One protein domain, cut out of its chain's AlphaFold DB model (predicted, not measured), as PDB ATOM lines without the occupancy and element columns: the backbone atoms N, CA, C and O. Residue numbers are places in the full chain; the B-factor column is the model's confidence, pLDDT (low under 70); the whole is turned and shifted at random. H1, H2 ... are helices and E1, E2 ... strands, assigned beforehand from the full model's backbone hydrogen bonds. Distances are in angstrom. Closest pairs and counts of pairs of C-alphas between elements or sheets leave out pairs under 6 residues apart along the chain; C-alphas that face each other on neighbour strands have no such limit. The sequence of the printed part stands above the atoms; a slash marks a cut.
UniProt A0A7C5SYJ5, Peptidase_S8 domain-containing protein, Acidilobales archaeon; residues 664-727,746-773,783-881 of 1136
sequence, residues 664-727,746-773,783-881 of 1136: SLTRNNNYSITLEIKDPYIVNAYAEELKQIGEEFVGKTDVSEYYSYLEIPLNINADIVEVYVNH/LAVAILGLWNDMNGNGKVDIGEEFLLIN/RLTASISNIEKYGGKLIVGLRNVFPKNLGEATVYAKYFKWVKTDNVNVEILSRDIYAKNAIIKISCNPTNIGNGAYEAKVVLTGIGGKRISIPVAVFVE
ATOM      1  N   SER A 664     -18.180  29.309  27.289       88.19
ATOM      2  CA  SER A 664     -18.983  28.254  26.688       88.19
ATOM      3  C   SER A 664     -19.272  28.630  25.239       88.19
ATOM      4  O   SER A 664     -19.990  29.589  24.966       88.19
ATOM      5  N   LEU A 665     -18.694  27.904  24.288       88.81
ATOM      6  CA  LEU A 665     -18.990  28.031  22.865       88.81
ATOM      7  C   LEU A 665     -20.248  27.222  22.568       88.81
ATOM      8  O   LEU A 665     -20.242  25.992  22.612       88.81
ATOM      9  N   THR A 666     -21.329  27.921  22.270       87.00
ATOM     10  CA  THR A 666     -22.646  27.327  22.058       87.00
ATOM     11  C   THR A 666     -23.206  27.840  20.748       87.00
ATOM     12  O   THR A 666     -22.672  28.759  20.116       87.00
ATOM     13  N   ARG A 667     -24.339  27.297  20.325       83.81
ATOM     14  CA  ARG A 667     -25.030  27.831  19.155       83.81
ATOM     15  C   ARG A 667     -25.412  29.306  19.324       83.81
ATOM     16  O   ARG A 667     -25.327  30.065  18.362       83.81
ATOM     17  N   ASN A 668     -25.778  29.722  20.539       83.56
ATOM     18  CA  ASN A 668     -26.253  31.078  20.830       83.56
ATOM     19  C   ASN A 668     -25.202  32.159  20.544       83.56
ATOM     20  O   ASN A 668     -25.558  33.268  20.153       83.56
ATOM     21  N   ASN A 669     -23.914  31.835  20.682       86.06
ATOM     22  CA  ASN A 669     -22.814  32.732  20.319       86.06
ATOM     23  C   ASN A 669     -22.144  32.363  18.987       86.06
ATOM     24  O   ASN A 669     -21.019  32.782  18.722       86.06
ATOM     25  N   ASN A 670     -22.826  31.594  18.130       90.12
ATOM     26  CA  ASN A 670     -22.283  31.074  16.873       90.12
ATOM     27  C   ASN A 670     -20.930  30.365  17.064       90.12
ATOM     28  O   ASN A 670     -20.045  30.469  16.213       90.12
ATOM     29  N   TYR A 671     -20.760  29.678  18.199       91.50
ATOM     30  CA  TYR A 671     -19.535  28.990  18.591       91.50
ATOM     31  C   TYR A 671     -18.295  29.891  18.600       91.50
ATOM     32  O   TYR A 671     -17.189  29.425  18.318       91.50
ATOM     33  N   SER A 672     -18.450  31.186  18.901       93.50
ATOM     34  CA  SER A 672     -17.336  32.131  18.949       93.50
ATOM     35  C   SER A 672     -17.498  33.186  20.040       93.50
ATOM     36  O   SER A 672     -18.536  33.825  20.175       93.50
ATOM     37  N   ILE A 673     -16.419  33.415  20.787       92.12
ATOM     38  CA  ILE A 673     -16.313  34.448  21.821       92.12
ATOM     39  C   ILE A 673     -15.051  35.271  21.563       92.12
ATOM     40  O   ILE A 673     -14.032  34.754  21.107       92.12
ATOM     41  N   THR A 674     -15.115  36.569  21.856       90.56
ATOM     42  CA  THR A 674     -13.944  37.452  21.863       90.56
ATOM     43  C   THR A 674     -13.660  37.909  23.289       90.56
ATOM     44  O   THR A 674     -14.567  38.342  24.003       90.56
ATOM     45  N   LEU A 675     -12.401  37.798  23.693       87.69
ATOM     46  CA  LEU A 675     -11.881  38.222  24.981       87.69
ATOM     47  C   LEU A 675     -11.021  39.463  24.794       87.69
ATOM     48  O   LEU A 675     -10.162  39.505  23.911       87.69
ATOM     49  N   GLU A 676     -11.222  40.446  25.659       86.44
ATOM     50  CA  GLU A 676     -10.311  41.573  25.805       86.44
ATOM     51  C   GLU A 676      -9.530  41.390  27.102       86.44
ATOM     52  O   GLU A 676     -10.107  41.358  28.191       86.44
ATOM     53  N   ILE A 677      -8.211  41.277  26.980       82.25
ATOM     54  CA  ILE A 677      -7.300  41.081  28.102       82.25
ATOM     55  C   ILE A 677      -6.471  42.344  28.248       82.25
ATOM     56  O   ILE A 677      -5.737  42.688  27.323       82.25
ATOM     57  N   LYS A 678      -6.529  43.021  29.399       80.31
ATOM     58  CA  LYS A 678      -5.676  44.185  29.700       80.31
ATOM     59  C   LYS A 678      -4.256  43.768  30.085       80.31
ATOM     60  O   LYS A 678      -3.759  44.064  31.168       80.31
ATOM     61  N   ASP A 679      -3.629  43.031  29.180       76.00
ATOM     62  CA  ASP A 679      -2.220  42.676  29.191       76.00
ATOM     63  C   ASP A 679      -1.740  42.614  27.727       76.00
ATOM     64  O   ASP A 679      -2.026  41.642  27.021       76.00
ATOM     65  N   PRO A 680      -1.028  43.640  27.219       64.50
ATOM     66  CA  PRO A 680      -0.570  43.661  25.831       64.50
ATOM     67  C   PRO A 680       0.594  42.688  25.589       64.50
ATOM     68  O   PRO A 680       1.024  42.506  24.449       64.50
ATOM     69  N   TYR A 681       1.142  42.084  26.649       75.62
ATOM     70  CA  TYR A 681       2.328  41.241  26.582       75.62
ATOM     71  C   TYR A 681       2.007  39.774  26.305       75.62
ATOM     72  O   TYR A 681       2.929  38.960  26.272       75.62
ATOM     73  N   ILE A 682       0.744  39.413  26.056       81.00
ATOM     74  CA  ILE A 682       0.392  38.087  25.536       81.00
ATOM     75  C   ILE A 682       1.013  37.913  24.143       81.00
ATOM     76  O   ILE A 682       0.621  38.566  23.177       81.00
ATOM     77  N   VAL A 683       2.000  37.019  24.030       85.75
ATOM     78  CA  VAL A 683       2.750  36.771  22.786       85.75
ATOM     79  C   VAL A 683       2.320  35.513  22.047       85.75
ATOM     80  O   VAL A 683       2.544  35.424  20.839       85.75
ATOM     81  N   ASN A 684       1.693  34.566  22.741       88.81
ATOM     82  CA  ASN A 684       1.221  33.316  22.162       88.81
ATOM     83  C   ASN A 684      -0.098  32.891  22.818       88.81
ATOM     84  O   ASN A 684      -0.274  33.085  24.022       88.81
ATOM     85  N   ALA A 685      -0.988  32.305  22.026       91.81
ATOM     86  CA  ALA A 685      -2.271  31.781  22.463       91.81
ATOM     87  C   ALA A 685      -2.612  30.553  21.617       91.81
ATOM     88  O   ALA A 685      -2.482  30.596  20.395       91.81
ATOM     89  N   TYR A 686      -3.006  29.457  22.255       94.50
ATOM     90  CA  TYR A 686      -3.419  28.232  21.574       94.50
ATOM     91  C   TYR A 686      -4.341  27.412  22.484       94.50
ATOM     92  O   TYR A 686      -4.371  27.655  23.690       94.50
ATOM     93  N   ALA A 687      -5.089  26.461  21.923       94.81
ATOM     94  CA  ALA A 687      -5.939  25.564  22.701       94.81
ATOM     95  C   ALA A 687      -5.296  24.185  22.896       94.81
ATOM     96  O   ALA A 687      -4.597  23.670  22.018       94.81
ATOM     97  N   GLU A 688      -5.572  23.583  24.046       95.06
ATOM     98  CA  GLU A 688      -5.273  22.191  24.364       95.06
ATOM     99  C   GLU A 688      -6.576  21.465  24.723       95.06
ATOM    100  O   GLU A 688      -7.473  22.053  25.328       95.06
ATOM    101  N   GLU A 689      -6.669  20.187  24.364       91.50
ATOM    102  CA  GLU A 689      -7.711  19.262  24.819       91.50
ATOM    103  C   GLU A 689      -7.079  18.149  25.657       91.50
ATOM    104  O   GLU A 689      -5.926  17.759  25.430       91.50
ATOM    105  N   LEU A 690      -7.830  17.637  26.628       90.19
ATOM    106  CA  LEU A 690      -7.406  16.499  27.428       90.19
ATOM    107  C   LEU A 690      -7.769  15.212  26.682       90.19
ATOM    108  O   LEU A 690      -8.941  14.904  26.475       90.19
ATOM    109  N   LYS A 691      -6.760  14.451  26.253       89.06
ATOM    110  CA  LYS A 691      -6.953  13.236  25.455       89.06
ATOM    111  C   LYS A 691      -6.590  11.991  26.249       89.06
ATOM    112  O   LYS A 691      -5.483  11.899  26.779       89.06
ATOM    113  N   GLN A 692      -7.479  10.996  26.256       87.19
ATOM    114  CA  GLN A 692      -7.140   9.656  26.735       87.19
ATOM    115  C   GLN A 692      -6.114   9.025  25.785       87.19
ATOM    116  O   GLN A 692      -6.360   8.886  24.585       87.19
ATOM    117  N   ILE A 693      -4.957   8.652  26.319       92.62
ATOM    118  CA  ILE A 693      -3.850   8.061  25.552       92.62
ATOM    119  C   ILE A 693      -3.616   6.585  25.883       92.62
ATOM    120  O   ILE A 693      -2.855   5.922  25.182       92.62
ATOM    121  N   GLY A 694      -4.277   6.062  26.917       87.69
ATOM    122  CA  GLY A 694      -4.205   4.654  27.284       87.69
ATOM    123  C   GLY A 694      -5.220   4.256  28.351       87.69
ATOM    124  O   GLY A 694      -5.800   5.102  29.035       87.69
ATOM    125  N   GLU A 695      -5.419   2.950  28.476       89.25
ATOM    126  CA  GLU A 695      -6.219   2.296  29.508       89.25
ATOM    127  C   GLU A 695      -5.594   0.943  29.830       89.25
ATOM    128  O   GLU A 695      -5.149   0.232  28.928       89.25
ATOM    129  N   GLU A 696      -5.563   0.592  31.110       90.31
ATOM    130  CA  GLU A 696      -4.990  -0.654  31.591       90.31
ATOM    131  C   GLU A 696      -5.911  -1.305  32.625       90.31
ATOM    132  O   GLU A 696      -6.392  -0.662  33.562       90.31
ATOM    133  N   PHE A 697      -6.154  -2.604  32.452       92.25
ATOM    134  CA  PHE A 697      -6.753  -3.433  33.490       92.25
ATOM    135  C   PHE A 697      -5.708  -3.665  34.580       92.25
ATOM    136  O   PHE A 697      -4.704  -4.334  34.345       92.25
ATOM    137  N   VAL A 698      -5.954  -3.116  35.766       93.75
ATOM    138  CA  VAL A 698      -5.021  -3.195  36.895       93.75
ATOM    139  C   VAL A 698      -5.148  -4.549  37.585       93.75
ATOM    140  O   VAL A 698      -4.151  -5.193  37.905       93.75
ATOM    141  N   GLY A 699      -6.381  -4.993  37.830       93.25
ATOM    142  CA  GLY A 699      -6.623  -6.248  38.524       93.25
ATOM    143  C   GLY A 699      -7.997  -6.342  39.169       93.25
ATOM    144  O   GLY A 699      -8.856  -5.474  39.020       93.25
ATOM    145  N   LYS A 700      -8.179  -7.432  39.910       92.50
ATOM    146  CA  LYS A 700      -9.359  -7.722  40.723       92.50
ATOM    147  C   LYS A 700      -8.941  -7.884  42.175       92.50
ATOM    148  O   LYS A 700      -7.868  -8.424  42.447       92.50
ATOM    149  N   THR A 701      -9.759  -7.403  43.099       89.44
ATOM    150  CA  THR A 701      -9.465  -7.477  44.528       89.44
ATOM    151  C   THR A 701     -10.738  -7.443  45.363       89.44
ATOM    152  O   THR A 701     -11.716  -6.814  44.973       89.44
ATOM    153  N   ASP A 702     -10.742  -8.115  46.511       83.88
ATOM    154  CA  ASP A 702     -11.912  -8.166  47.387       83.88
ATOM    155  C   ASP A 702     -12.078  -6.869  48.189       83.88
ATOM    156  O   ASP A 702     -11.136  -6.373  48.817       83.88
ATOM    157  N   VAL A 703     -13.309  -6.355  48.221       82.00
ATOM    158  CA  VAL A 703     -13.724  -5.211  49.040       82.00
ATOM    159  C   VAL A 703     -14.157  -5.723  50.413       82.00
ATOM    160  O   VAL A 703     -15.339  -5.937  50.701       82.00
ATOM    161  N   SER A 704     -13.157  -5.955  51.258       76.81
ATOM    162  CA  SER A 704     -13.319  -6.468  52.620       76.81
ATOM    163  C   SER A 704     -13.272  -5.352  53.670       76.81
ATOM    164  O   SER A 704     -13.036  -4.197  53.336       76.81
ATOM    165  N   GLU A 705     -13.454  -5.684  54.949       73.12
ATOM    166  CA  GLU A 705     -13.256  -4.744  56.071       73.12
ATOM    167  C   GLU A 705     -11.822  -4.165  56.120       73.12
ATOM    168  O   GLU A 705     -11.598  -3.059  56.611       73.12
ATOM    169  N   TYR A 706     -10.844  -4.887  55.564       78.81
ATOM    170  CA  TYR A 706      -9.458  -4.445  55.445       78.81
ATOM    171  C   TYR A 706      -9.158  -3.932  54.041       78.81
ATOM    172  O   TYR A 706      -9.725  -4.404  53.054       78.81
ATOM    173  N   TYR A 707      -8.208  -2.999  53.966       83.69
ATOM    174  CA  TYR A 707      -7.719  -2.506  52.690       83.69
ATOM    175  C   TYR A 707      -7.000  -3.598  51.899       83.69
ATOM    176  O   TYR A 707      -6.004  -4.158  52.359       83.69
ATOM    177  N   SER A 708      -7.475  -3.823  50.679       88.81
ATOM    178  CA  SER A 708      -6.771  -4.576  49.647       88.81
ATOM    179  C   SER A 708      -6.142  -3.602  48.653       88.81
ATOM    180  O   SER A 708      -6.803  -2.653  48.225       88.81
ATOM    181  N   TYR A 709      -4.875  -3.823  48.292       91.38
ATOM    182  CA  TYR A 709      -4.103  -2.894  47.464       91.38
ATOM    183  C   TYR A 709      -3.747  -3.477  46.106       91.38
ATOM    184  O   TYR A 709      -3.400  -4.653  45.999       91.38
ATOM    185  N   LEU A 710      -3.768  -2.622  45.087       94.31
ATOM    186  CA  LEU A 710      -3.271  -2.922  43.749       94.31
ATOM    187  C   LEU A 710      -2.299  -1.826  43.304       94.31
ATOM    188  O   LEU A 710      -2.563  -0.639  43.502       94.31
ATOM    189  N   GLU A 711      -1.180  -2.234  42.705       94.06
ATOM    190  CA  GLU A 711      -0.209  -1.319  42.102       94.06
ATOM    191  C   GLU A 711      -0.747  -0.791  40.773       94.06
ATOM    192  O   GLU A 711      -1.147  -1.566  39.907       94.06
ATOM    193  N   ILE A 712      -0.768   0.533  40.632       94.56
ATOM    194  CA  ILE A 712      -1.166   1.225  39.415       94.56
ATOM    195  C   ILE A 712       0.094   1.481  38.576       94.56
ATOM    196  O   ILE A 712       1.006   2.174  39.040       94.56
ATOM    197  N   PRO A 713       0.166   0.947  37.350       90.50
ATOM    198  CA  PRO A 713       1.297   1.184  36.465       90.50
ATOM    199  C   PRO A 713       1.434   2.668  36.089       90.50
ATOM    200  O   PRO A 713       0.468   3.415  36.021       90.50
ATOM    201  N   LEU A 714       2.669   3.112  35.846       87.31
ATOM    202  CA  LEU A 714       2.996   4.485  35.420       87.31
ATOM    203  C   LEU A 714       3.913   4.477  34.187       87.31
ATOM    204  O   LEU A 714       4.816   5.293  34.030       87.31
ATOM    205  N   ASN A 715       3.716   3.491  33.317       81.50
ATOM    206  CA  ASN A 715       4.524   3.233  32.120       81.50
ATOM    207  C   ASN A 715       4.173   4.145  30.923       81.50
ATOM    208  O   ASN A 715       4.861   4.103  29.901       81.50
ATOM    209  N   ILE A 716       3.124   4.965  31.034       83.44
ATOM    210  CA  ILE A 716       2.621   5.846  29.975       83.44
ATOM    211  C   ILE A 716       2.926   7.308  30.327       83.44
ATOM    212  O   ILE A 716       2.629   7.771  31.422       83.44
ATOM    213  N   ASN A 717       3.483   8.057  29.368       90.25
ATOM    214  CA  ASN A 717       3.752   9.494  29.507       90.25
ATOM    215  C   ASN A 717       2.447  10.311  29.437       90.25
ATOM    216  O   ASN A 717       2.067  10.795  28.361       90.25
ATOM    217  N   ALA A 718       1.793  10.443  30.587       93.00
ATOM    218  CA  ALA A 718       0.527  11.127  30.813       93.00
ATOM    219  C   ALA A 718       0.692  12.322  31.765       93.00
ATOM    220  O   ALA A 718       1.679  12.411  32.485       93.00
ATOM    221  N   ASP A 719      -0.299  13.209  31.785       93.25
ATOM    222  CA  ASP A 719      -0.389  14.325  32.733       93.25
ATOM    223  C   ASP A 719      -1.312  13.987  33.916       93.25
ATOM    224  O   ASP A 719      -1.075  14.430  35.041       93.25
ATOM    225  N   ILE A 720      -2.349  13.174  33.677       93.00
ATOM    226  CA  ILE A 720      -3.321  12.724  34.683       93.00
ATOM    227  C   ILE A 720      -3.527  11.213  34.580       93.00
ATOM    228  O   ILE A 720      -3.590  10.655  33.480       93.00
ATOM    229  N   VAL A 721      -3.704  10.569  35.735       93.25
ATOM    230  CA  VAL A 721      -4.217   9.201  35.847       93.25
ATOM    231  C   VAL A 721      -5.563   9.187  36.565       93.25
ATOM    232  O   VAL A 721      -5.752   9.850  37.588       93.25
ATOM    233  N   GLU A 722      -6.494   8.402  36.036       90.56
ATOM    234  CA  GLU A 722      -7.793   8.132  36.643       90.56
ATOM    235  C   GLU A 722      -7.927   6.653  36.976       90.56
ATOM    236  O   GLU A 722      -7.798   5.793  36.105       90.56
ATOM    237  N   VAL A 723      -8.233   6.361  38.233       90.19
ATOM    238  CA  VAL A 723      -8.454   5.012  38.737       90.19
ATOM    239  C   VAL A 723      -9.948   4.789  38.908       90.19
ATOM    240  O   VAL A 723     -10.594   5.446  39.726       90.19
ATOM    241  N   TYR A 724     -10.482   3.846  38.136       85.25
ATOM    242  CA  TYR A 724     -11.870   3.408  38.199       85.25
ATOM    243  C   TYR A 724     -11.958   2.087  38.946       85.25
ATOM    244  O   TYR A 724     -11.240   1.139  38.636       85.25
ATOM    245  N   VAL A 725     -12.876   2.019  39.900       81.19
ATOM    246  CA  VAL A 725     -13.148   0.818  40.686       81.19
ATOM    247  C   VAL A 725     -14.613   0.466  40.480       81.19
ATOM    248  O   VAL A 725     -15.476   1.303  40.733       81.19
ATOM    249  N   ASN A 726     -14.878  -0.756  40.024       79.94
ATOM    250  CA  ASN A 726     -16.221  -1.289  39.809       79.94
ATOM    251  C   ASN A 726     -16.425  -2.549  40.660       79.94
ATOM    252  O   ASN A 726     -15.583  -3.440  40.601       79.94
ATOM    253  N   HIS A 727     -17.508  -2.673  41.421       73.94
ATOM    254  CA  HIS A 727     -17.827  -3.894  42.179       73.94
ATOM    255  C   HIS A 727     -19.229  -4.422  41.859       73.94
ATOM    256  O   HIS A 727     -20.074  -3.697  41.349       73.94
ATOM    257  N   LEU A 746     -20.706   1.076  52.200       65.62
ATOM    258  CA  LEU A 746     -19.901   2.146  51.611       65.62
ATOM    259  C   LEU A 746     -18.521   1.610  51.217       65.62
ATOM    260  O   LEU A 746     -17.701   1.290  52.077       65.62
ATOM    261  N   ALA A 747     -18.242   1.562  49.913       71.75
ATOM    262  CA  ALA A 747     -16.895   1.301  49.426       71.75
ATOM    263  C   ALA A 747     -16.045   2.561  49.615       71.75
ATOM    264  O   ALA A 747     -16.411   3.647  49.159       71.75
ATOM    265  N   VAL A 748     -14.897   2.425  50.277       77.56
ATOM    266  CA  VAL A 748     -13.918   3.502  50.438       77.56
ATOM    267  C   VAL A 748     -12.686   3.147  49.633       77.56
ATOM    268  O   VAL A 748     -12.072   2.100  49.846       77.56
ATOM    269  N   ALA A 749     -12.300   4.063  48.753       82.50
ATOM    270  CA  ALA A 749     -11.082   3.960  47.981       82.50
ATOM    271  C   ALA A 749     -10.099   5.065  48.359       82.50
ATOM    272  O   ALA A 749     -10.472   6.218  48.598       82.50
ATOM    273  N   ILE A 750      -8.827   4.689  48.391       87.94
ATOM    274  CA  ILE A 750      -7.700   5.585  48.613       87.94
ATOM    275  C   ILE A 750      -6.710   5.415  47.476       87.94
ATOM    276  O   ILE A 750      -6.489   4.305  46.997       87.94
ATOM    277  N   LEU A 751      -6.109   6.516  47.058       91.56
ATOM    278  CA  LEU A 751      -5.049   6.552  46.070       91.56
ATOM    279  C   LEU A 751      -3.825   7.160  46.739       91.56
ATOM    280  O   LEU A 751      -3.929   8.242  47.318       91.56
ATOM    281  N   GLY A 752      -2.681   6.492  46.681       91.25
ATOM    282  CA  GLY A 752      -1.475   7.011  47.313       91.25
ATOM    283  C   GLY A 752      -0.181   6.457  46.758       91.25
ATOM    284  O   GLY A 752      -0.177   5.573  45.904       91.25
ATOM    285  N   LEU A 753       0.918   7.029  47.238       91.50
ATOM    286  CA  LEU A 753       2.278   6.629  46.895       91.50
ATOM    287  C   LEU A 753       2.818   5.736  47.995       91.50
ATOM    288  O   LEU A 753       2.821   6.136  49.157       91.50
ATOM    289  N   TRP A 754       3.297   4.557  47.622       92.00
ATOM    290  CA  TRP A 754       3.892   3.603  48.541       92.00
ATOM    291  C   TRP A 754       5.368   3.371  48.232       92.00
ATOM    292  O   TRP A 754       5.761   3.164  47.081       92.00
ATOM    293  N   ASN A 755       6.175   3.386  49.289       88.62
ATOM    294  CA  ASN A 755       7.584   3.023  49.266       88.62
ATOM    295  C   ASN A 755       7.826   1.927  50.305       88.62
ATOM    296  O   ASN A 755       7.768   2.207  51.497       88.62
ATOM    297  N   ASP A 756       8.128   0.706  49.854       86.31
ATOM    298  CA  ASP A 756       8.452  -0.433  50.726       86.31
ATOM    299  C   ASP A 756       9.798  -0.207  51.436       86.31
ATOM    300  O   ASP A 756      10.861  -0.582  50.934       86.31
ATOM    301  N   MET A 757       9.770   0.483  52.577       86.50
ATOM    302  CA  MET A 757      10.977   0.834  53.328       86.50
ATOM    303  C   MET A 757      11.518  -0.362  54.113       86.50
ATOM    304  O   MET A 757      12.730  -0.464  54.319       86.50
ATOM    305  N   ASN A 758      10.638  -1.257  54.562       85.62
ATOM    306  CA  ASN A 758      10.999  -2.422  55.369       85.62
ATOM    307  C   ASN A 758      11.282  -3.699  54.538       85.62
ATOM    308  O   ASN A 758      11.805  -4.675  55.082       85.62
ATOM    309  N   GLY A 759      10.978  -3.691  53.235       84.88
ATOM    310  CA  GLY A 759      11.258  -4.771  52.286       84.88
ATOM    311  C   GLY A 759      10.336  -5.990  52.411       84.88
ATOM    312  O   GLY A 759      10.709  -7.079  51.966       84.88
ATOM    313  N   ASN A 760       9.175  -5.858  53.060       87.88
ATOM    314  CA  ASN A 760       8.255  -6.970  53.311       87.88
ATOM    315  C   ASN A 760       7.216  -7.177  52.191       87.88
ATOM    316  O   ASN A 760       6.447  -8.142  52.256       87.88
ATOM    317  N   GLY A 761       7.186  -6.295  51.184       84.00
ATOM    318  CA  GLY A 761       6.263  -6.349  50.054       84.00
ATOM    319  C   GLY A 761       4.793  -6.105  50.409       84.00
ATOM    320  O   GLY A 761       3.918  -6.462  49.621       84.00
ATOM    321  N   LYS A 762       4.496  -5.546  51.588       84.62
ATOM    322  CA  LYS A 762       3.145  -5.244  52.073       84.62
ATOM    323  C   LYS A 762       2.998  -3.748  52.308       84.62
ATOM    324  O   LYS A 762       3.831  -3.130  52.956       84.62
ATOM    325  N   VAL A 763       1.885  -3.195  51.840       83.94
ATOM    326  CA  VAL A 763       1.553  -1.788  52.059       83.94
ATOM    327  C   VAL A 763       1.262  -1.552  53.537       83.94
ATOM    328  O   VAL A 763       0.262  -2.045  54.064       83.94
ATOM    329  N   ASP A 764       2.121  -0.771  54.185       78.75
ATOM    330  CA  ASP A 764       1.864  -0.200  55.501       78.75
ATOM    331  C   ASP A 764       1.387   1.251  55.339       78.75
ATOM    332  O   ASP A 764       2.125   2.121  54.876       78.75
ATOM    333  N   ILE A 765       0.133   1.518  55.719       72.31
ATOM    334  CA  ILE A 765      -0.455   2.870  55.688       72.31
ATOM    335  C   ILE A 765       0.177   3.834  56.697       72.31
ATOM    336  O   ILE A 765      -0.194   5.002  56.713       72.31
ATOM    337  N   GLY A 766       1.100   3.355  57.538       69.81
ATOM    338  CA  GLY A 766       1.954   4.164  58.395       69.81
ATOM    339  C   GLY A 766       2.981   4.981  57.601       69.81
ATOM    340  O   GLY A 766       2.643   5.796  56.749       69.81
ATOM    341  N   GLU A 767       4.267   4.823  57.910       72.31
ATOM    342  CA  GLU A 767       5.309   5.724  57.387       72.31
ATOM    343  C   GLU A 767       5.616   5.543  55.887       72.31
ATOM    344  O   GLU A 767       6.245   6.412  55.280       72.31
ATOM    345  N   GLU A 768       5.165   4.441  55.285       85.44
ATOM    346  CA  GLU A 768       5.469   4.048  53.904       85.44
ATOM    347  C   GLU A 768       4.489   4.604  52.862       85.44
ATOM    348  O   GLU A 768       4.750   4.479  51.664       85.44
ATOM    349  N   PHE A 769       3.383   5.220  53.294       86.56
ATOM    350  CA  PHE A 769       2.282   5.634  52.425       86.56
ATOM    351  C   PHE A 769       2.040   7.152  52.455       86.56
ATOM    352  O   PHE A 769       1.953   7.768  53.518       86.56
ATOM    353  N   LEU A 770       1.870   7.758  51.277       87.31
ATOM    354  CA  LEU A 770       1.424   9.145  51.105       87.31
ATOM    355  C   LEU A 770       0.048   9.181  50.436       87.31
ATOM    356  O   LEU A 770      -0.083   8.749  49.293       87.31
ATOM    357  N   LEU A 771      -0.966   9.747  51.096       87.75
ATOM    358  CA  LEU A 771      -2.289   9.934  50.487       87.75
ATOM    359  C   LEU A 771      -2.234  10.951  49.347       87.75
ATOM    360  O   LEU A 771      -1.874  12.097  49.565       87.75
ATOM    361  N   ILE A 772      -2.677  10.584  48.155       89.94
ATOM    362  CA  ILE A 772      -2.886  11.539  47.063       89.94
ATOM    363  C   ILE A 772      -4.344  11.998  47.038       89.94
ATOM    364  O   ILE A 772      -4.631  13.191  47.096       89.94
ATOM    365  N   ASN A 773      -5.278  11.046  46.982       88.56
ATOM    366  CA  ASN A 773      -6.707  11.323  46.855       88.56
ATOM    367  C   ASN A 773      -7.534  10.217  47.521       88.56
ATOM    368  O   ASN A 773      -7.058   9.099  47.712       88.56
ATOM    369  N   ARG A 783     -14.342   6.712  41.197       81.94
ATOM    370  CA  ARG A 783     -13.303   7.356  40.376       81.94
ATOM    371  C   ARG A 783     -12.385   8.161  41.285       81.94
ATOM    372  O   ARG A 783     -12.856   9.044  42.004       81.94
ATOM    373  N   LEU A 784     -11.087   7.877  41.247       87.19
ATOM    374  CA  LEU A 784     -10.055   8.699  41.884       87.19
ATOM    375  C   LEU A 784      -9.108   9.235  40.827       87.19
ATOM    376  O   LEU A 784      -8.766   8.523  39.888       87.19
ATOM    377  N   THR A 785      -8.652  10.463  41.013       88.88
ATOM    378  CA  THR A 785      -7.762  11.127  40.062       88.88
ATOM    379  C   THR A 785      -6.499  11.586  40.772       88.88
ATOM    380  O   THR A 785      -6.544  11.952  41.952       88.88
ATOM    381  N   ALA A 786      -5.380  11.553  40.054       90.88
ATOM    382  CA  ALA A 786      -4.113  12.115  40.495       90.88
ATOM    383  C   ALA A 786      -3.366  12.771  39.331       90.88
ATOM    384  O   ALA A 786      -3.357  12.247  38.211       90.88
ATOM    385  N   SER A 787      -2.687  13.882  39.614       90.19
ATOM    386  CA  SER A 787      -1.724  14.471  38.685       90.19
ATOM    387  C   SER A 787      -0.431  13.649  38.652       90.19
ATOM    388  O   SER A 787       0.167  13.369  39.696       90.19
ATOM    389  N   ILE A 788       0.056  13.313  37.453       90.38
ATOM    390  CA  ILE A 788       1.347  12.627  37.280       90.38
ATOM    391  C   ILE A 788       2.497  13.498  37.793       90.38
ATOM    392  O   ILE A 788       3.410  12.992  38.437       90.38
ATOM    393  N   SER A 789       2.416  14.819  37.616       85.31
ATOM    394  CA  SER A 789       3.433  15.747  38.130       85.31
ATOM    395  C   SER A 789       3.567  15.688  39.657       85.31
ATOM    396  O   SER A 789       4.675  15.745  40.193       85.31
ATOM    397  N   ASN A 790       2.449  15.508  40.368       81.69
ATOM    398  CA  ASN A 790       2.455  15.301  41.810       81.69
ATOM    399  C   ASN A 790       3.060  13.938  42.160       81.69
ATOM    400  O   ASN A 790       3.910  13.861  43.043       81.69
ATOM    401  N   ILE A 791       2.700  12.877  41.440       87.00
ATOM    402  CA  ILE A 791       3.290  11.543  41.629       87.00
ATOM    403  C   ILE A 791       4.819  11.582  41.464       87.00
ATOM    404  O   ILE A 791       5.543  11.122  42.345       87.00
ATOM    405  N   GLU A 792       5.323  12.189  40.388       87.25
ATOM    406  CA  GLU A 792       6.761  12.315  40.107       87.25
ATOM    407  C   GLU A 792       7.496  13.146  41.163       87.25
ATOM    408  O   GLU A 792       8.610  12.806  41.564       87.25
ATOM    409  N   LYS A 793       6.867  14.224  41.647       85.56
ATOM    410  CA  LYS A 793       7.441  15.117  42.660       85.56
ATOM    411  C   LYS A 793       7.717  14.411  43.988       85.56
ATOM    412  O   LYS A 793       8.704  14.741  44.645       85.56
ATOM    413  N   TYR A 794       6.840  13.500  44.408       82.00
ATOM    414  CA  TYR A 794       6.948  12.819  45.705       82.00
ATOM    415  C   TYR A 794       7.548  11.408  45.601       82.00
ATOM    416  O   TYR A 794       8.110  10.924  46.585       82.00
ATOM    417  N   GLY A 795       7.509  10.789  44.417       81.25
ATOM    418  CA  GLY A 795       8.107   9.487  44.130       81.25
ATOM    419  C   GLY A 795       7.396   8.300  44.795       81.25
ATOM    420  O   GLY A 795       6.571   8.450  45.694       81.25
ATOM    421  N   GLY A 796       7.746   7.092  44.355       85.50
ATOM    422  CA  GLY A 796       7.184   5.834  44.852       85.50
ATOM    423  C   GLY A 796       6.198   5.178  43.895       85.50
ATOM    424  O   GLY A 796       5.978   5.643  42.777       85.50
ATOM    425  N   LYS A 797       5.641   4.046  44.321       90.44
ATOM    426  CA  LYS A 797       4.674   3.277  43.535       90.44
ATOM    427  C   LYS A 797       3.277   3.829  43.758       90.44
ATOM    428  O   LYS A 797       2.840   3.924  44.903       90.44
ATOM    429  N   LEU A 798       2.565   4.165  42.685       93.69
ATOM    430  CA  LEU A 798       1.157   4.525  42.797       93.69
ATOM    431  C   LEU A 798       0.352   3.267  43.117       93.69
ATOM    432  O   LEU A 798       0.467   2.262  42.421       93.69
ATOM    433  N   ILE A 799      -0.464   3.318  44.162       93.75
ATOM    434  CA  ILE A 799      -1.316   2.203  44.562       93.75
ATOM    435  C   ILE A 799      -2.731   2.687  44.869       93.75
ATOM    436  O   ILE A 799      -2.930   3.785  45.397       93.75
ATOM    437  N   VAL A 800      -3.715   1.841  44.576       93.12
ATOM    438  CA  VAL A 800      -5.097   2.024  45.030       93.12
ATOM    439  C   VAL A 800      -5.404   1.025  46.133       93.12
ATOM    440  O   VAL A 800      -5.095  -0.157  46.003       93.12
ATOM    441  N   GLY A 801      -5.995   1.504  47.224       89.81
ATOM    442  CA  GLY A 801      -6.487   0.684  48.325       89.81
ATOM    443  C   GLY A 801      -8.008   0.716  48.387       89.81
ATOM    444  O   GLY A 801      -8.592   1.799  48.349       89.81
ATOM    445  N   LEU A 802      -8.645  -0.447  48.528       87.38
ATOM    446  CA  LEU A 802     -10.100  -0.593  48.636       87.38
ATOM    447  C   LEU A 802     -10.505  -1.300  49.922       87.38
ATOM    448  O   LEU A 802      -9.936  -2.338  50.250       87.38
ATOM    449  N   ARG A 803     -11.524  -0.780  50.608       81.44
ATOM    450  CA  ARG A 803     -12.192  -1.473  51.718       81.44
ATOM    451  C   ARG A 803     -13.690  -1.181  51.746       81.44
ATOM    452  O   ARG A 803     -14.133  -0.168  51.204       81.44
ATOM    453  N   ASN A 804     -14.440  -2.009  52.458       75.94
ATOM    454  CA  ASN A 804     -15.756  -1.660  52.967       75.94
ATOM    455  C   ASN A 804     -15.631  -1.062  54.370       75.94
ATOM    456  O   ASN A 804     -14.733  -1.385  55.144       75.94
ATOM    457  N   VAL A 805     -16.573  -0.197  54.685       64.56
ATOM    458  CA  VAL A 805     -16.768   0.383  56.004       64.56
ATOM    459  C   VAL A 805     -17.457  -0.571  56.974       64.56
ATOM    460  O   VAL A 805     -17.101  -0.645  58.147       64.56
ATOM    461  N   PHE A 806     -18.493  -1.254  56.499       63.22
ATOM    462  CA  PHE A 806     -19.384  -2.041  57.339       63.22
ATOM    463  C   PHE A 806     -19.045  -3.532  57.218       63.22
ATOM    464  O   PHE A 806     -18.515  -3.962  56.196       63.22
ATOM    465  N   PRO A 807     -19.376  -4.366  58.220       57.12
ATOM    466  CA  PRO A 807     -18.927  -5.764  58.295       57.12
ATOM    467  C   PRO A 807     -19.467  -6.698  57.191       57.12
ATOM    468  O   PRO A 807     -19.177  -7.895  57.195       57.12
ATOM    469  N   LYS A 808     -20.273  -6.200  56.247       63.81
ATOM    470  CA  LYS A 808     -20.763  -6.983  55.105       63.81
ATOM    471  C   LYS A 808     -19.710  -6.993  54.000       63.81
ATOM    472  O   LYS A 808     -19.120  -5.972  53.699       63.81
ATOM    473  N   ASN A 809     -19.453  -8.129  53.367       69.06
ATOM    474  CA  ASN A 809     -18.509  -8.176  52.247       69.06
ATOM    475  C   ASN A 809     -19.197  -7.658  50.965       69.06
ATOM    476  O   ASN A 809     -20.234  -8.203  50.582       69.06
ATOM    477  N   LEU A 810     -18.631  -6.632  50.315       72.31
ATOM    478  CA  LEU A 810     -19.129  -6.088  49.037       72.31
ATOM    479  C   LEU A 810     -18.727  -6.953  47.826       72.31
ATOM    480  O   LEU A 810     -19.235  -6.749  46.723       72.31
ATOM    481  N   GLY A 811     -17.873  -7.956  48.045       79.88
ATOM    482  CA  GLY A 811     -17.391  -8.888  47.033       79.88
ATOM    483  C   GLY A 811     -16.152  -8.381  46.296       79.88
ATOM    484  O   GLY A 811     -15.458  -7.477  46.755       79.88
ATOM    485  N   GLU A 812     -15.877  -8.986  45.143       85.94
ATOM    486  CA  GLU A 812     -14.750  -8.626  44.284       85.94
ATOM    487  C   GLU A 812     -15.027  -7.304  43.547       85.94
ATOM    488  O   GLU A 812     -16.080  -7.123  42.925       85.94
ATOM    489  N   ALA A 813     -14.059  -6.394  43.590       86.00
ATOM    490  CA  ALA A 813     -13.979  -5.214  42.749       86.00
ATOM    491  C   ALA A 813     -12.951  -5.409  41.634       86.00
ATOM    492  O   ALA A 813     -11.893  -6.007  41.820       86.00
ATOM    493  N   THR A 814     -13.254  -4.845  40.475       88.19
ATOM    494  CA  THR A 814     -12.360  -4.725  39.332       88.19
ATOM    495  C   THR A 814     -11.825  -3.301  39.244       88.19
ATOM    496  O   THR A 814     -12.585  -2.343  39.391       88.19
ATOM    497  N   VAL A 815     -10.527  -3.159  38.984       90.88
ATOM    498  CA  VAL A 815      -9.836  -1.871  38.915       90.88
ATOM    499  C   VAL A 815      -9.239  -1.647  37.527       90.88
ATOM    500  O   VAL A 815      -8.558  -2.517  36.980       90.88
ATOM    501  N   TYR A 816      -9.453  -0.445  36.997       90.50
ATOM    502  CA  TYR A 816      -8.869   0.049  35.751       90.50
ATOM    503  C   TYR A 816      -8.147   1.373  35.989       90.50
ATOM    504  O   TYR A 816      -8.602   2.196  36.784       90.50
ATOM    505  N   ALA A 817      -7.060   1.599  35.257       91.69
ATOM    506  CA  ALA A 817      -6.350   2.870  35.220       91.69
ATOM    507  C   ALA A 817      -6.420   3.454  33.808       91.69
ATOM    508  O   ALA A 817      -6.148   2.765  32.826       91.69
ATOM    509  N   LYS A 818      -6.786   4.729  33.701       90.94
ATOM    510  CA  LYS A 818      -6.822   5.478  32.444       90.94
ATOM    511  C   LYS A 818      -5.859   6.639  32.511       90.94
ATOM    512  O   LYS A 818      -5.713   7.269  33.555       90.94
ATOM    513  N   TYR A 819      -5.236   6.930  31.380       92.62
ATOM    514  CA  TYR A 819      -4.155   7.901  31.295       92.62
ATOM    515  C   TYR A 819      -4.507   9.000  30.306       92.62
ATOM    516  O   TYR A 819      -4.897   8.718  29.168       92.62
ATOM    517  N   PHE A 820      -4.324  10.243  30.733       92.56
ATOM    518  CA  PHE A 820      -4.733  11.429  29.991       92.56
ATOM    519  C   PHE A 820      -3.577  12.380  29.783       92.56
ATOM    520  O   PHE A 820      -2.733  12.547  30.661       92.56
ATOM    521  N   LYS A 821      -3.562  13.027  28.621       94.25
ATOM    522  CA  LYS A 821      -2.542  14.001  28.255       94.25
ATOM    523  C   LYS A 821      -3.168  15.228  27.614       94.25
ATOM    524  O   LYS A 821      -4.002  15.090  26.720       94.25
ATOM    525  N   TRP A 822      -2.725  16.406  28.029       93.50
ATOM    526  CA  TRP A 822      -3.028  17.652  27.347       93.50
ATOM    527  C   TRP A 822      -2.268  17.704  26.028       93.50
ATOM    528  O   TRP A 822      -1.036  17.647  25.973       93.50
ATOM    529  N   VAL A 823      -3.021  17.795  24.939       94.44
ATOM    530  CA  VAL A 823      -2.479  17.887  23.586       94.44
ATOM    531  C   VAL A 823      -3.056  19.109  22.899       94.44
ATOM    532  O   VAL A 823      -4.214  19.462  23.110       94.44
ATOM    533  N   LYS A 824      -2.256  19.774  22.062       94.56
ATOM    534  CA  LYS A 824      -2.771  20.859  21.221       94.56
ATOM    535  C   LYS A 824      -3.908  20.342  20.343       94.56
ATOM    536  O   LYS A 824      -3.791  19.249  19.790       94.56
ATOM    537  N   THR A 825      -4.957  21.144  20.201       90.94
ATOM    538  CA  THR A 825      -6.147  20.785  19.425       90.94
ATOM    539  C   THR A 825      -6.490  21.849  18.390       90.94
ATOM    540  O   THR A 825      -6.345  23.041  18.652       90.94
ATOM    541  N   ASP A 826      -6.987  21.399  17.237       88.94
ATOM    542  CA  ASP A 826      -7.574  22.249  16.192       88.94
ATOM    543  C   ASP A 826      -9.112  22.320  16.312       88.94
ATOM    544  O   ASP A 826      -9.783  23.010  15.542       88.94
ATOM    545  N   ASN A 827      -9.695  21.602  17.283       88.38
ATOM    546  CA  ASN A 827     -11.131  21.629  17.556       88.38
ATOM    547  C   ASN A 827     -11.575  22.998  18.092       88.38
ATOM    548  O   ASN A 827     -12.666  23.470  17.772       88.38
ATOM    549  N   VAL A 828     -10.703  23.659  18.857       93.06
ATOM    550  CA  VAL A 828     -10.893  25.023  19.359       93.06
ATOM    551  C   VAL A 828      -9.808  25.919  18.769       93.06
ATOM    552  O   VAL A 828      -8.633  25.824  19.108       93.06
ATOM    553  N   ASN A 829     -10.217  26.824  17.889       94.19
ATOM    554  CA  ASN A 829      -9.352  27.804  17.254       94.19
ATOM    555  C   ASN A 829      -9.180  29.027  18.153       94.19
ATOM    556  O   ASN A 829     -10.163  29.607  18.622       94.19
ATOM    557  N   VAL A 830      -7.930  29.455  18.333       94.81
ATOM    558  CA  VAL A 830      -7.567  30.653  19.095       94.81
ATOM    559  C   VAL A 830      -6.773  31.588  18.196       94.81
ATOM    560  O   VAL A 830      -5.729  31.216  17.669       94.81
ATOM    561  N   GLU A 831      -7.261  32.811  18.034       94.06
ATOM    562  CA  GLU A 831      -6.658  33.830  17.182       94.06
ATOM    563  C   GLU A 831      -6.428  35.110  17.987       94.06
ATOM    564  O   GLU A 831      -7.344  35.630  18.621       94.06
ATOM    565  N   ILE A 832      -5.206  35.648  17.962       92.00
ATOM    566  CA  ILE A 832      -4.930  36.973  18.531       92.00
ATOM    567  C   ILE A 832      -5.233  38.009  17.448       92.00
ATOM    568  O   ILE A 832      -4.442  38.180  16.523       92.00
ATOM    569  N   LEU A 833      -6.373  38.690  17.568       91.88
ATOM    570  CA  LEU A 833      -6.853  39.665  16.586       91.88
ATOM    571  C   LEU A 833      -6.039  40.962  16.617       91.88
ATOM    572  O   LEU A 833      -5.754  41.549  15.575       91.88
ATOM    573  N   SER A 834      -5.670  41.430  17.810       88.12
ATOM    574  CA  SER A 834      -4.860  42.637  17.976       88.12
ATOM    575  C   SER A 834      -4.092  42.639  19.297       88.12
ATOM    576  O   SER A 834      -4.449  41.956  20.259       88.12
ATOM    577  N   ARG A 835      -3.016  43.432  19.329       87.69
ATOM    578  CA  ARG A 835      -2.270  43.803  20.535       87.69
ATOM    579  C   ARG A 835      -2.033  45.302  20.479       87.69
ATOM    580  O   ARG A 835      -1.371  45.769  19.552       87.69
ATOM    581  N   ASP A 836      -2.558  46.039  21.443       81.44
ATOM    582  CA  ASP A 836      -2.335  47.474  21.554       81.44
ATOM    583  C   ASP A 836      -1.509  47.768  22.808       81.44
ATOM    584  O   ASP A 836      -1.968  47.676  23.948       81.44
ATOM    585  N   ILE A 837      -0.247  48.128  22.584       76.00
ATOM    586  CA  ILE A 837       0.711  48.455  23.644       76.00
ATOM    587  C   ILE A 837       0.329  49.774  24.341       76.00
ATOM    588  O   ILE A 837       0.599  49.931  25.531       76.00
ATOM    589  N   TYR A 838      -0.324  50.704  23.635       74.56
ATOM    590  CA  TYR A 838      -0.745  51.996  24.180       74.56
ATOM    591  C   TYR A 838      -2.032  51.869  24.999       74.56
ATOM    592  O   TYR A 838      -2.098  52.406  26.106       74.56
ATOM    593  N   ALA A 839      -3.018  51.114  24.505       68.00
ATOM    594  CA  ALA A 839      -4.237  50.786  25.255       68.00
ATOM    595  C   ALA A 839      -4.018  49.694  26.323       68.00
ATOM    596  O   ALA A 839      -4.895  49.454  27.153       68.00
ATOM    597  N   LYS A 840      -2.833  49.067  26.329       75.94
ATOM    598  CA  LYS A 840      -2.431  47.968  27.215       75.94
ATOM    599  C   LYS A 840      -3.396  46.785  27.171       75.94
ATOM    600  O   LYS A 840      -3.722  46.225  28.216       75.94
ATOM    601  N   ASN A 841      -3.841  46.394  25.981       84.69
ATOM    602  CA  ASN A 841      -4.737  45.257  25.823       84.69
ATOM    603  C   ASN A 841      -4.357  44.339  24.650       84.69
ATOM    604  O   ASN A 841      -3.594  44.692  23.748       84.69
ATOM    605  N   ALA A 842      -4.890  43.124  24.696       86.62
ATOM    606  CA  ALA A 842      -4.870  42.144  23.628       86.62
ATOM    607  C   ALA A 842      -6.298  41.633  23.405       86.62
ATOM    608  O   ALA A 842      -7.020  41.358  24.365       86.62
ATOM    609  N   ILE A 843      -6.694  41.501  22.140       89.25
ATOM    610  CA  ILE A 843      -8.001  40.965  21.755       89.25
ATOM    611  C   ILE A 843      -7.792  39.561  21.201       89.25
ATOM    612  O   ILE A 843      -7.057  39.372  20.230       89.25
ATOM    613  N   ILE A 844      -8.437  38.575  21.820       90.50
ATOM    614  CA  ILE A 844      -8.309  37.160  21.470       90.50
ATOM    615  C   ILE A 844      -9.679  36.625  21.082       90.50
ATOM    616  O   ILE A 844     -10.631  36.721  21.849       90.50
ATOM    617  N   LYS A 845      -9.777  36.031  19.898       93.38
ATOM    618  CA  LYS A 845     -10.959  35.310  19.449       93.38
ATOM    619  C   LYS A 845     -10.776  33.824  19.714       93.38
ATOM    620  O   LYS A 845      -9.776  33.235  19.315       93.38
ATOM    621  N   ILE A 846     -11.768  33.229  20.356       94.38
ATOM    622  CA  ILE A 846     -11.884  31.791  20.567       94.38
ATOM    623  C   ILE A 846     -13.085  31.325  19.746       94.38
ATOM    624  O   ILE A 846     -14.141  31.965  19.755       94.38
ATOM    625  N   SER A 847     -12.930  30.249  18.981       94.88
ATOM    626  CA  SER A 847     -14.017  29.710  18.165       94.88
ATOM    627  C   SER A 847     -13.903  28.209  17.956       94.88
ATOM    628  O   SER A 847     -12.815  27.653  18.013       94.88
ATOM    629  N   CYS A 848     -15.021  27.554  17.676       93.00
ATOM    630  CA  CYS A 848     -15.071  26.136  17.349       93.00
ATOM    631  C   CYS A 848     -15.885  25.932  16.071       93.00
ATOM    632  O   CYS A 848     -16.865  26.640  15.836       93.00
ATOM    633  N   ASN A 849     -15.499  24.956  15.248       88.12
ATOM    634  CA  ASN A 849     -16.362  24.476  14.175       88.12
ATOM    635  C   ASN A 849     -17.146  23.247  14.673       88.12
ATOM    636  O   ASN A 849     -16.555  22.169  14.774       88.12
ATOM    637  N   PRO A 850     -18.462  23.362  14.945       80.56
ATOM    638  CA  PRO A 850     -19.252  22.266  15.509       80.56
ATOM    639  C   PRO A 850     -19.278  21.017  14.614       80.56
ATOM    640  O   PRO A 850     -19.406  19.907  15.120       80.56
ATOM    641  N   THR A 851     -19.084  21.161  13.295       79.62
ATOM    642  CA  THR A 851     -19.026  20.013  12.368       79.62
ATOM    643  C   THR A 851     -17.775  19.149  12.535       79.62
ATOM    644  O   THR A 851     -17.827  17.958  12.243       79.62
ATOM    645  N   ASN A 852     -16.668  19.720  13.023       78.62
ATOM    646  CA  ASN A 852     -15.421  18.981  13.237       78.62
ATOM    647  C   ASN A 852     -15.501  18.084  14.473       78.62
ATOM    648  O   ASN A 852     -14.932  16.993  14.486       78.62
ATOM    649  N   ILE A 853     -16.191  18.564  15.506       73.56
ATOM    650  CA  ILE A 853     -16.293  17.863  16.779       73.56
ATOM    651  C   ILE A 853     -17.522  16.962  16.838       73.56
ATOM    652  O   ILE A 853     -17.378  15.850  17.310       73.56
ATOM    653  N   GLY A 854     -18.670  17.340  16.273       69.19
ATOM    654  CA  GLY A 854     -19.918  16.578  16.397       69.19
ATOM    655  C   GLY A 854     -20.693  16.924  17.675       69.19
ATOM    656  O   GLY A 854     -20.267  17.766  18.462       69.19
ATOM    657  N   ASN A 855     -21.847  16.294  17.888       70.25
ATOM    658  CA  ASN A 855     -22.760  16.642  18.987       70.25
ATOM    659  C   ASN A 855     -22.146  16.330  20.366       70.25
ATOM    660  O   ASN A 855     -21.430  15.336  20.495       70.25
ATOM    661  N   GLY A 856     -22.435  17.149  21.381       70.00
ATOM    662  CA  GLY A 856     -22.096  16.889  22.785       70.00
ATOM    663  C   GLY A 856     -21.495  18.051  23.556       70.00
ATOM    664  O   GLY A 856     -21.394  19.167  23.053       70.00
ATOM    665  N   ALA A 857     -21.119  17.765  24.803       76.19
ATOM    666  CA  ALA A 857     -20.344  18.655  25.657       76.19
ATOM    667  C   ALA A 857     -18.854  18.300  25.559       76.19
ATOM    668  O   ALA A 857     -18.480  17.126  25.612       76.19
ATOM    669  N   TYR A 858     -18.028  19.325  25.412       79.38
ATOM    670  CA  TYR A 858     -16.592  19.231  25.202       79.38
ATOM    671  C   TYR A 858     -15.879  20.194  26.106       79.38
ATOM    672  O   TYR A 858     -16.403  21.259  26.425       79.38
ATOM    673  N   GLU A 859     -14.638  19.860  26.398       87.75
ATOM    674  CA  GLU A 859     -13.780  20.656  27.240       87.75
ATOM    675  C   GLU A 859     -12.431  20.884  26.568       87.75
ATOM    676  O   GLU A 859     -11.886  20.032  25.864       87.75
ATOM    677  N   ALA A 860     -11.908  22.078  26.771       91.75
ATOM    678  CA  ALA A 860     -10.596  22.487  26.328       91.75
ATOM    679  C   ALA A 860     -10.066  23.536  27.301       91.75
ATOM    680  O   ALA A 860     -10.785  24.062  28.156       91.75
ATOM    681  N   LYS A 861      -8.802  23.896  27.141       93.12
ATOM    682  CA  LYS A 861      -8.270  25.105  27.755       93.12
ATOM    683  C   LYS A 861      -7.499  25.915  26.741       93.12
ATOM    684  O   LYS A 861      -6.795  25.371  25.894       93.12
ATOM    685  N   VAL A 862      -7.614  27.228  26.843       93.62
ATOM    686  CA  VAL A 862      -6.780  28.159  26.095       93.62
ATOM    687  C   VAL A 862      -5.579  28.514  26.950       93.62
ATOM    688  O   VAL A 862      -5.717  29.049  28.047       93.62
ATOM    689  N   VAL A 863      -4.390  28.220  26.435       92.69
ATOM    690  CA  VAL A 863      -3.119  28.553  27.067       92.69
ATOM    691  C   VAL A 863      -2.604  29.851  26.466       92.69
ATOM    692  O   VAL A 863      -2.244  29.921  25.289       92.69
ATOM    693  N   LEU A 864      -2.536  30.884  27.297       89.38
ATOM    694  CA  LEU A 864      -1.933  32.167  26.967       89.38
ATOM    695  C   LEU A 864      -0.530  32.239  27.553       89.38
ATOM    696  O   LEU A 864      -0.314  31.875  28.706       89.38
ATOM    697  N   THR A 865       0.434  32.726  26.777       88.00
ATOM    698  CA  THR A 865       1.810  32.947  27.245       88.00
ATOM    699  C   THR A 865       2.201  34.406  27.069       88.00
ATOM    700  O   THR A 865       2.155  34.931  25.954       88.00
ATOM    701  N   GLY A 866       2.598  35.048  28.169       80.31
ATOM    702  CA  GLY A 866       3.100  36.421  28.196       80.31
ATOM    703  C   GLY A 866       4.613  36.539  27.953       80.31
ATOM    704  O   GLY A 866       5.347  35.546  28.003       80.31
ATOM    705  N   ILE A 867       5.107  37.766  27.740       66.56
ATOM    706  CA  ILE A 867       6.550  38.072  27.740       66.56
ATOM    707  C   ILE A 867       7.145  37.674  29.101       66.56
ATOM    708  O   ILE A 867       6.643  38.071  30.148       66.56
ATOM    709  N   GLY A 868       8.204  36.857  29.090       66.31
ATOM    710  CA  GLY A 868       8.803  36.277  30.302       66.31
ATOM    711  C   GLY A 868       8.314  34.863  30.645       66.31
ATOM    712  O   GLY A 868       8.764  34.293  31.632       66.31
ATOM    713  N   GLY A 869       7.430  34.272  29.831       74.75
ATOM    714  CA  GLY A 869       7.049  32.858  29.935       74.75
ATOM    715  C   GLY A 869       5.919  32.553  30.920       74.75
ATOM    716  O   GLY A 869       5.571  31.386  31.090       74.75
ATOM    717  N   LYS A 870       5.311  33.575  31.539       75.00
ATOM    718  CA  LYS A 870       4.135  33.407  32.405       75.00
ATOM    719  C   LYS A 870       2.976  32.826  31.594       75.00
ATOM    720  O   LYS A 870       2.639  33.364  30.538       75.00
ATOM    721  N   ARG A 871       2.375  31.745  32.096       84.00
ATOM    722  CA  ARG A 871       1.234  31.072  31.469       84.00
ATOM    723  C   ARG A 871      -0.062  31.349  32.223       84.00
ATOM    724  O   ARG A 871      -0.071  31.406  33.454       84.00
ATOM    725  N   ILE A 872      -1.143  31.502  31.474       83.69
ATOM    726  CA  ILE A 872      -2.514  31.489  31.980       83.69
ATOM    727  C   ILE A 872      -3.265  30.406  31.218       83.69
ATOM    728  O   ILE A 872      -3.201  30.376  29.990       83.69
ATOM    729  N   SER A 873      -3.992  29.570  31.949       89.00
ATOM    730  CA  SER A 873      -4.970  28.652  31.382       89.00
ATOM    731  C   SER A 873      -6.359  29.248  31.550       89.00
ATOM    732  O   SER A 873      -6.703  29.746  32.619       89.00
ATOM    733  N   ILE A 874      -7.140  29.211  30.482       91.50
ATOM    734  CA  ILE A 874      -8.513  29.688  30.449       91.50
ATOM    735  C   ILE A 874      -9.401  28.486  30.106       91.50
ATOM    736  O   ILE A 874      -9.225  27.929  29.020       91.50
ATOM    737  N   PRO A 875     -10.321  28.058  30.987       93.69
ATOM    738  CA  PRO A 875     -11.198  26.929  30.703       93.69
ATOM    739  C   PRO A 875     -12.178  27.279  29.579       93.69
ATOM    740  O   PRO A 875     -12.723  28.383  29.531       93.69
ATOM    741  N   VAL A 876     -12.404  26.331  28.673       92.69
ATOM    742  CA  VAL A 876     -13.340  26.453  27.553       92.69
ATOM    743  C   VAL A 876     -14.223  25.220  27.513       92.69
ATOM    744  O   VAL A 876     -13.733  24.097  27.603       92.69
ATOM    745  N   ALA A 877     -15.517  25.434  27.326       89.94
ATOM    746  CA  ALA A 877     -16.467  24.375  27.053       89.94
ATOM    747  C   ALA A 877     -17.095  24.593  25.678       89.94
ATOM    748  O   ALA A 877     -17.281  25.731  25.250       89.94
ATOM    749  N   VAL A 878     -17.421  23.516  24.971       87.25
ATOM    750  CA  VAL A 878     -18.179  23.582  23.717       87.25
ATOM    751  C   VAL A 878     -19.410  22.706  23.849       87.25
ATOM    752  O   VAL A 878     -19.293  21.562  24.276       87.25
ATOM    753  N   PHE A 879     -20.579  23.228  23.485       81.56
ATOM    754  CA  PHE A 879     -21.845  22.497  23.538       81.56
ATOM    755  C   PHE A 879     -22.491  22.469  22.155       81.56
ATOM    756  O   PHE A 879     -22.947  23.486  21.632       81.56
ATOM    757  N   VAL A 880     -22.492  21.293  21.533       77.00
ATOM    758  CA  VAL A 880     -23.043  21.064  20.195       77.00
ATOM    759  C   VAL A 880     -24.352  20.287  20.310       77.00
ATOM    760  O   VAL A 880     -24.363  19.148  20.772       77.00
ATOM    761  N   GLU A 881     -25.457  20.915  19.908       71.56
ATOM    762  CA  GLU A 881     -26.811  20.343  19.945       71.56
ATOM    763  C   GLU A 881     -27.041  19.315  18.829       71.56
ATOM    764  O   GLU A 881     -26.484  19.443  17.737       71.56
TER     765      GLU A 881
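AT A GLANCE: This is residues 664 to 727, 746 to 773 and 783 to 881 of the 1136 residues of the protein "Peptidase_S8 domain-containing protein" of Acidilobales archaeon (UniProt A0A7C5SYJ5). Two strand lobes make the ends of an elongated domain, joined by the long strands E2 and E9, which run from one lobe into the other. In one lobe the sheet E1 E11 E10 packs over E12, E13 and the first part of E2; in the other, the sheet E3 E8 E5 E6 packs over E7, E4, E9 and the later part of E2, with the short helix H1 near both sheets. The printed part has 191 residues, with two named helices and thirteen named strands in the order E1 E2 E3 E4 E5 E6 E7 H1 E8 E9 E10 E11 H2 E12 E13, and the class is mostly strand. The largest sheet runs E7 E4 E9 E2 E12 E13, and all three sheets are antiparallel throughout. The whole is loose, with a radius of gyration of the C-alphas of 22.0 A, and spans 65 by 40 by 27 A.

IN THESE COORDINATES: E1, residues 672 to 677, begins at C-alpha 672 at (-17.336, 32.131, 18.949). E2, residues 682 to 702, is the longest strand, 52.6 A from C-alpha 682 at (0.392, 38.087, 25.536) to C-alpha 702 at (-11.912, -8.166, 47.387); it bends by 63 degrees at residue 699. E3 holds residues 708 to 711, E4 residues 720 to 727, E5 residues 747 to 754, E6 residues 769 to 773 and E7 residues 783 to 787. H1 follows at residues 788 to 794, 10.1 A long, and E8 at residues 797 to 804. E9, residues 812 to 824, measures 39.3 A. E10 is residues 828 to 836, E11 residues 841 to 848 and H2 residues 850 to 853. E12, residues 856 to 866, is 32.3 A long, and E13, residues 871 to 880, is 28.6 A long and ends at C-alpha 880 at (-23.043, 21.064, 20.195).

HOW THE PARTS SIT: The sheet E7 E4 E9 E2 E12 E13 is strongly twisted and curled like part of a barrel, the way across it turning by 219 degrees. Its pairing is staggered: E2 pairs with E12 over residues 682 to 688 (N 688 and O 861, 2.8 A) and with E9 over residues 688 to 702 (N 696 and O 817, 2.8 A). E4 has E9 as one neighbour, with N 722 and O 818 2.8 A apart, and E7 as the other, with N 723 and O 784 2.8 A apart. E12 and E13 form a hairpin, with N 860 and O 876 2.8 A apart. The three sheets make a stack of sheets, face to face in turn. The sheet E3 E8 E5 E6 faces the largest sheet at 9.1 A centre to centre, the strands at 43 degrees. In it N 710 and O 800 of E3 and E8 are 2.9 A apart, N 750 and O 801 of E5 and E8 2.9 A, and N 753 and O 770 of the hairpin E5 and E6 2.9 A. E2 with E9, E3 with E8, E4 with E7 and E5 with E6 form a jelly roll, four nested antiparallel pairs wound over both sheets. H1 is on the sheet E3 E8 E5 E6, Leu 753 and Ile 791 having the closest C-alphas of E5 and H1 at 7.3 A, and only grazes the largest sheet. The sheet E1 E11 E10 faces the largest sheet at 10.9 A centre to centre, the strands at 32 degrees; N 675 and O 844 of E1 and E11 are 2.8 A apart, and N 831 and O 845 of the hairpin E10 and E11 2.9 A. H2 only grazes the largest sheet, the closest C-alphas of H2 and E13 being those of Pro 850 and Val 880, 6.1 A apart. Each O i to N i+4 pair in H1 is within hydrogen-bond range; H2 is too short for such a pair.

THE WHOLE: The two C-alphas farthest apart, those of Lys 808 and Tyr 838, are 69.5 A apart. Residues 728 to 745 are not printed, with 11.4 A between C-alphas 727 and 746, and residues 774 to 782 are not printed, with 10.1 A between C-alphas 773 and 783. Of the links that are printed whole, E5 to E6 is long, with 14 residues. The mean pLDDT of the printed part is 85.4, and 12 residues are under 70, among them residues 805 to 809 and 867 to 868.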